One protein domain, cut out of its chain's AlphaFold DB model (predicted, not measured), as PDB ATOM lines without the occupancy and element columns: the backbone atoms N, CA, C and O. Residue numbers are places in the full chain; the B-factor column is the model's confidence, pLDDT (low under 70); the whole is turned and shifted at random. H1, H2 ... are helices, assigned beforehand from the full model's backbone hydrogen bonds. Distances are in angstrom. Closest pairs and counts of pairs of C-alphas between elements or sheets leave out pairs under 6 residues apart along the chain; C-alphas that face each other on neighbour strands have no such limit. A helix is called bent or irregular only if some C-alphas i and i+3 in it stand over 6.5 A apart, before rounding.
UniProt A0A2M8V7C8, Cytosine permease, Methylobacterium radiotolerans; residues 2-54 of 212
ATOM      1  N   ILE A   2     253.855 181.778 183.307       63.56
ATOM      2  CA  ILE A   2     253.829 182.770 182.209       63.56
ATOM      3  C   ILE A   2     252.504 183.556 182.149       63.56
ATOM      4  O   ILE A   2     252.524 184.773 182.013       63.56
ATOM      5  N   LEU A   3     251.354 182.898 182.358       61.94
ATOM      6  CA  LEU A   3     250.047 183.575 182.415       61.94
ATOM      7  C   LEU A   3     249.968 184.650 183.512       61.94
ATOM      8  O   LEU A   3     249.378 185.692 183.273       61.94
ATOM      9  N   LEU A   4     250.596 184.435 184.675       68.31
ATOM     10  CA  LEU A   4     250.596 185.393 185.789       68.31
ATOM     11  C   LEU A   4     251.476 186.619 185.477       68.31
ATOM     12  O   LEU A   4     251.072 187.747 185.737       68.31
ATOM     13  N   VAL A   5     252.641 186.395 184.857       71.12
ATOM     14  CA  VAL A   5     253.584 187.454 184.449       71.12
ATOM     15  C   VAL A   5     253.018 188.304 183.308       71.12
ATOM     16  O   VAL A   5     253.251 189.506 183.266       71.12
ATOM     17  N   ILE A   6     252.233 187.704 182.409       74.12
ATOM     18  CA  ILE A   6     251.585 188.412 181.298       74.12
ATOM     19  C   ILE A   6     250.315 189.150 181.756       74.12
ATOM     20  O   ILE A   6     250.029 190.237 181.253       74.12
ATOM     21  N   HIS A   7     249.555 188.611 182.719       76.69
ATOM     22  CA  HIS A   7     248.309 189.249 183.163       76.69
ATOM     23  C   HIS A   7     248.544 190.614 183.830       76.69
ATOM     24  O   HIS A   7     247.718 191.508 183.649       76.69
ATOM     25  N   GLY A   8     249.647 190.786 184.567       79.88
ATOM     26  CA  GLY A   8     249.949 192.032 185.282       79.88
ATOM     27  C   GLY A   8     250.036 193.250 184.350       79.88
ATOM     28  O   GLY A   8     249.218 194.162 184.475       79.88
ATOM     29  N   PRO A   9     250.949 193.257 183.359       84.50
ATOM     30  CA  PRO A   9     251.068 194.352 182.398       84.50
ATOM     31  C   PRO A   9     249.787 194.599 181.596       84.50
ATOM     32  O   PRO A   9     249.431 195.746 181.339       84.50
ATOM     33  N   ILE A  10     249.061 193.537 181.224       82.38
ATOM     34  CA  ILE A  10     247.790 193.673 180.498       82.38
ATOM     35  C   ILE A  10     246.748 194.384 181.366       82.38
ATOM     36  O   ILE A  10     246.103 195.319 180.892       82.38
ATOM     37  N   ALA A  11     246.597 193.985 182.631       84.12
ATOM     38  CA  ALA A  11     245.640 194.599 183.547       84.12
ATOM     39  C   ALA A  11     245.940 196.092 183.761       84.12
ATOM     40  O   ALA A  11     245.042 196.924 183.622       84.12
ATOM     41  N   THR A  12     247.205 196.447 184.001       86.31
ATOM     42  CA  THR A  12     247.627 197.847 184.158       86.31
ATOM     43  C   THR A  12     247.384 198.660 182.883       86.31
ATOM     44  O   THR A  12     246.858 199.771 182.945       86.31
ATOM     45  N   ASN A  13     247.677 198.096 181.706       87.00
ATOM     46  CA  ASN A  13     247.456 198.781 180.430       87.00
ATOM     47  C   ASN A  13     245.970 199.026 180.131       87.00
ATOM     48  O   ASN A  13     245.626 200.066 179.569       87.00
ATOM     49  N   ILE A  14     245.073 198.119 180.536       84.75
ATOM     50  CA  ILE A  14     243.620 198.323 180.404       84.75
ATOM     51  C   ILE A  14     243.161 199.511 181.257       84.75
ATOM     52  O   ILE A  14     242.406 200.355 180.770       84.75
ATOM     53  N   ILE A  15     243.631 199.608 182.504       87.56
ATOM     54  CA  ILE A  15     243.298 200.724 183.404       87.56
ATOM     55  C   ILE A  15     243.828 202.045 182.837       87.56
ATOM     56  O   ILE A  15     243.098 203.038 182.817       87.56
ATOM     57  N   ASN A  16     245.052 202.058 182.305       87.38
ATOM     58  CA  ASN A  16     245.639 203.247 181.683       87.38
ATOM     59  C   ASN A  16     244.831 203.709 180.458       87.38
ATOM     60  O   ASN A  16     244.540 204.893 180.316       87.38
ATOM     61  N   LEU A  17     244.390 202.785 179.598       82.88
ATOM     62  CA  LEU A  17     243.536 203.120 178.451       82.88
ATOM     63  C   LEU A  17     242.141 203.598 178.871       82.88
ATOM     64  O   LEU A  17     241.569 204.478 178.224       82.88
ATOM     65  N   TYR A  18     241.575 203.023 179.935       85.69
ATOM     66  CA  TYR A  18     240.281 203.441 180.465       85.69
ATOM     67  C   TYR A  18     240.345 204.848 181.064       85.69
ATOM     68  O   TYR A  18     239.576 205.714 180.651       85.69
ATOM     69  N   THR A  19     241.281 205.087 181.986       86.94
ATOM     70  CA  THR A  19     241.481 206.396 182.633       86.94
ATOM     71  C   THR A  19     241.793 207.480 181.609       86.94
ATOM     72  O   THR A  19     241.188 208.547 181.655       86.94
ATOM     73  N   PHE A  20     242.629 207.181 180.611       85.31
ATOM     74  CA  PHE A  20     242.881 208.092 179.499       85.31
ATOM     75  C   PHE A  20     241.623 208.379 178.673       85.31
ATOM     76  O   PHE A  20     241.348 209.529 178.338       85.31
ATOM     77  N   GLY A  21     240.827 207.353 178.363       83.81
ATOM     78  CA  GLY A  21     239.574 207.522 177.629       83.81
ATOM     79  C   GLY A  21     238.557 208.387 178.378       83.81
ATOM     80  O   GLY A  21     237.893 209.211 177.754       83.81
ATOM     81  N   VAL A  22     238.457 208.226 179.700       85.56
ATOM     82  CA  VAL A  22     237.614 209.070 180.560       85.56
ATOM     83  C   VAL A  22     238.159 210.499 180.622       85.56
ATOM     84  O   VAL A  22     237.388 211.439 180.474       85.56
ATOM     85  N   ALA A  23     239.477 210.684 180.755       86.75
ATOM     86  CA  ALA A  23     240.104 212.006 180.755       86.75
ATOM     87  C   ALA A  23     239.910 212.751 179.421       86.75
ATOM     88  O   ALA A  23     239.579 213.934 179.415       86.75
ATOM     89  N   ALA A  24     240.046 212.060 178.284       85.38
ATOM     90  CA  ALA A  24     239.796 212.641 176.965       85.38
ATOM     91  C   ALA A  24     238.328 213.064 176.792       85.38
ATOM     92  O   ALA A  24     238.054 214.130 176.246       85.38
ATOM     93  N   GLN A  25     237.386 212.264 177.299       83.69
ATOM     94  CA  GLN A  25     235.966 212.627 177.307       83.69
ATOM     95  C   GLN A  25     235.679 213.808 178.239       83.69
ATOM     96  O   GLN A  25     234.897 214.678 177.875       83.69
ATOM     97  N   ALA A  26     236.341 213.883 179.397       83.56
ATOM     98  CA  ALA A  26     236.232 215.020 180.310       83.56
ATOM     99  C   ALA A  26     236.769 216.329 179.695       83.56
ATOM    100  O   ALA A  26     236.315 217.409 180.061       83.56
ATOM    101  N   LEU A  27     237.692 216.242 178.731       82.19
ATOM    102  CA  LEU A  27     238.160 217.370 177.915       82.19
ATOM    103  C   LEU A  27     237.227 217.708 176.730       82.19
ATOM    104  O   LEU A  27     237.591 218.534 175.897       82.19
ATOM    105  N   ASP A  28     236.060 217.062 176.620       79.62
ATOM    106  CA  ASP A  28     235.124 217.147 175.483       79.62
ATOM    107  C   ASP A  28     235.744 216.742 174.123       79.62
ATOM    108  O   ASP A  28     235.284 217.108 173.035       79.62
ATOM    109  N   ILE A  29     236.806 215.926 174.145       78.62
ATOM    110  CA  ILE A  29     237.419 215.394 172.926       78.62
ATOM    111  C   ILE A  29     236.560 214.231 172.419       78.62
ATOM    112  O   ILE A  29     236.706 213.077 172.829       78.62
ATOM    113  N   ARG A  30     235.668 214.524 171.468       70.12
ATOM    114  CA  ARG A  30     234.745 213.561 170.835       70.12
ATOM    115  C   ARG A  30     235.415 212.656 169.785       70.12
ATOM    116  O   ARG A  30     234.882 212.443 168.699       70.12
ATOM    117  N   ILE A  31     236.591 212.109 170.095       76.75
ATOM    118  CA  ILE A  31     237.294 211.142 169.237       76.75
ATOM    119  C   ILE A  31     236.860 209.721 169.614       76.75
ATOM    120  O   ILE A  31     236.791 209.354 170.786       76.75
ATOM    121  N   GLY A  32     236.586 208.884 168.610       77.69
ATOM    122  CA  GLY A  32     236.237 207.483 168.837       77.69
ATOM    123  C   GLY A  32     237.346 206.736 169.590       77.69
ATOM    124  O   GLY A  32     238.516 206.817 169.213       77.69
ATOM    125  N   ARG A  33     236.973 205.950 170.613       75.06
ATOM    126  CA  ARG A  33     237.908 205.213 171.497       75.06
ATOM    127  C   ARG A  33     238.997 204.454 170.729       75.06
ATOM    128  O   ARG A  33     240.141 204.448 171.156       75.06
ATOM    129  N   ARG A  34     238.661 203.864 169.575       79.81
ATOM    130  CA  ARG A  34     239.617 203.135 168.719       79.81
ATOM    131  C   ARG A  34     240.721 204.034 168.161       79.81
ATOM    132  O   ARG A  34     241.886 203.678 168.267       79.81
ATOM    133  N   ALA A  35     240.362 205.184 167.591       83.94
ATOM    134  CA  ALA A  35     241.335 206.122 167.034       83.94
ATOM    135  C   ALA A  35     242.249 206.668 168.135       83.94
ATOM    136  O   ALA A  35     243.466 206.691 167.977       83.94
ATOM    137  N   LEU A  36     241.662 207.003 169.285       83.25
ATOM    138  CA  LEU A  36     242.396 207.462 170.454       83.25
ATOM    139  C   LEU A  36     243.411 206.412 170.947       83.25
ATOM    140  O   LEU A  36     244.581 206.729 171.143       83.25
ATOM    141  N   SER A  37     242.996 205.148 171.080       83.06
ATOM    142  CA  SER A  37     243.889 204.054 171.479       83.06
ATOM    143  C   SER A  37     245.006 203.786 170.466       83.06
ATOM    144  O   SER A  37     246.122 203.488 170.879       83.06
ATOM    145  N   ILE A  38     244.736 203.907 169.160       86.69
ATOM    146  CA  ILE A  38     245.760 203.739 168.117       86.69
ATOM    147  C   ILE A  38     246.806 204.849 168.219       86.69
ATOM    148  O   ILE A  38     247.995 204.552 168.246       86.69
ATOM    149  N   VAL A  39     246.378 206.110 168.337       86.94
ATOM    150  CA  VAL A  39     247.294 207.255 168.465       86.94
ATOM    151  C   VAL A  39     248.183 207.107 169.697       86.94
ATOM    152  O   VAL A  39     249.401 207.229 169.587       86.94
ATOM    153  N   VAL A  40     247.599 206.777 170.852       85.38
ATOM    154  CA  VAL A  40     248.367 206.530 172.081       85.38
ATOM    155  C   VAL A  40     249.319 205.353 171.906       85.38
ATOM    156  O   VAL A  40     250.476 205.455 172.289       85.38
ATOM    157  N   GLY A  41     248.871 204.255 171.294       86.81
ATOM    158  CA  GLY A  41     249.722 203.101 171.011       86.81
ATOM    159  C   GLY A  41     250.925 203.459 170.135       86.81
ATOM    160  O   GLY A  41     252.044 203.058 170.445       86.81
ATOM    161  N   CYS A  42     250.718 204.262 169.088       91.81
ATOM    162  CA  CYS A  42     251.792 204.761 168.230       91.81
ATOM    163  C   CYS A  42     252.768 205.666 168.994       91.81
ATOM    164  O   CYS A  42     253.974 205.466 168.890       91.81
ATOM    165  N   LEU A  43     252.271 206.620 169.788       90.44
ATOM    166  CA  LEU A  43     253.114 207.503 170.604       90.44
ATOM    167  C   LEU A  43     253.933 206.714 171.632       90.44
ATOM    168  O   LEU A  43     255.137 206.927 171.754       90.44
ATOM    169  N   SER A  44     253.307 205.756 172.316       87.75
ATOM    170  CA  SER A  44     253.983 204.863 173.258       87.75
ATOM    171  C   SER A  44     255.049 204.015 172.569       87.75
ATOM    172  O   SER A  44     256.135 203.851 173.112       87.75
ATOM    173  N   MET A  45     254.780 203.509 171.362       90.44
ATOM    174  CA  MET A  45     255.771 202.766 170.581       90.44
ATOM    175  C   MET A  45     256.974 203.645 170.219       90.44
ATOM    176  O   MET A  45     258.110 203.211 170.376       90.44
ATOM    177  N   VAL A  46     256.745 204.889 169.787       91.81
ATOM    178  CA  VAL A  46     257.830 205.846 169.509       91.81
ATOM    179  C   VAL A  46     258.653 206.118 170.767       91.81
ATOM    180  O   VAL A  46     259.879 206.095 170.697       91.81
ATOM    181  N   ALA A  47     258.004 206.313 171.916       87.38
ATOM    182  CA  ALA A  47     258.697 206.497 173.185       87.38
ATOM    183  C   ALA A  47     259.542 205.267 173.556       87.38
ATOM    184  O   ALA A  47     260.699 205.416 173.932       87.38
ATOM    185  N   VAL A  48     259.010 204.049 173.391       88.00
ATOM    186  CA  VAL A  48     259.760 202.802 173.627       88.00
ATOM    187  C   VAL A  48     260.970 202.698 172.704       88.00
ATOM    188  O   VAL A  48     262.055 202.364 173.169       88.00
ATOM    189  N   ILE A  49     260.808 203.008 171.417       89.25
ATOM    190  CA  ILE A  49     261.916 203.024 170.455       89.25
ATOM    191  C   ILE A  49     262.977 204.039 170.893       89.25
ATOM    192  O   ILE A  49     264.156 203.707 170.921       89.25
ATOM    193  N   PHE A  50     262.569 205.246 171.286       87.06
ATOM    194  CA  PHE A  50     263.481 206.267 171.800       87.06
ATOM    195  C   PHE A  50     264.252 205.777 173.035       87.06
ATOM    196  O   PHE A  50     265.474 205.882 173.069       87.06
ATOM    197  N   PHE A  51     263.564 205.170 174.006       84.38
ATOM    198  CA  PHE A  51     264.201 204.581 175.188       84.38
ATOM    199  C   PHE A  51     265.150 203.425 174.846       84.38
ATOM    200  O   PHE A  51     266.151 203.255 175.532       84.38
ATOM    201  N   LEU A  52     264.868 202.641 173.801       85.44
ATOM    202  CA  LEU A  52     265.730 201.536 173.365       85.44
ATOM    203  C   LEU A  52     267.066 202.032 172.794       85.44
ATOM    204  O   LEU A  52     268.084 201.362 172.944       85.44
ATOM    205  N   PHE A  53     267.057 203.190 172.133       86.50
ATOM    206  CA  PHE A  53     268.249 203.813 171.553       86.50
ATOM    207  C   PHE A  53     268.986 204.747 172.520       86.50
ATOM    208  O   PHE A  53     269.985 205.353 172.138       86.50
ATOM    209  N   ALA A  54     268.513 204.874 173.759       85.25
ATOM    210  CA  ALA A  54     269.196 205.646 174.781       85.25
ATOM    211  C   ALA A  54     270.486 204.956 175.236       85.25
ATOM    212  O   ALA A  54     270.467 203.786 175.616       85.25
TER     213      ALA A  54
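Overview. This is residues 2 to 54 of the 212 residues of the protein "Cytosine permease" of Methylobacterium radiotolerans (UniProt A0A2M8V7C8). Two long helices, H1 and H2, make an open V: they come together through residues 17 to 21 of H1 and 33 to 37 of H2, near the link that joins them, and from there their far arms spread apart. Residues 2 to 16 of H1 stick out on one side of the V, and residues 42 to 54, of which 42 to 52 belong to H2, on the other. The printed part has 53 residues with two named helices, H1 then H2, and no named strand; the class is all helix. The whole is loose, with a radius of gyration of the C-alphas of 13.4 A, and flat, spanning 37 by 29 by 15 A.

Arrangement. H1, residues 2 to 26, and H2, residues 33 to 52, only just touch, with 3 pairs of C-alphas within 8 A. The closest C-alphas of the two helices are those of Gly 21 and Arg 33, 6.8 A apart. Their lines stand at a steep tilt of 58 degrees, and they run opposite ways. Every O i to N i+4 pair is within hydrogen-bond range in H2, and 19 of 21 are in H1.

Along the chain. H1 begins at C-alpha 2, (253.829, 182.770, 182.209), and is 36.8 A long from first to last C-alpha. It is neither bent nor irregular, but only just: C-alphas 6 and 9 are 6.1 A apart. H2 is 28.1 A long and ends at C-alpha 52, (265.730, 201.536, 173.365).

Size, cuts and confidence. The C-alphas farthest apart are those of Ile 2 and Asp 28, at 39.7 A. The printed part has no cut, and the link from H1 to H2, 6 residues, is short. Mean pLDDT of the printed part is 82.8; residues 2 to 4 are under 70.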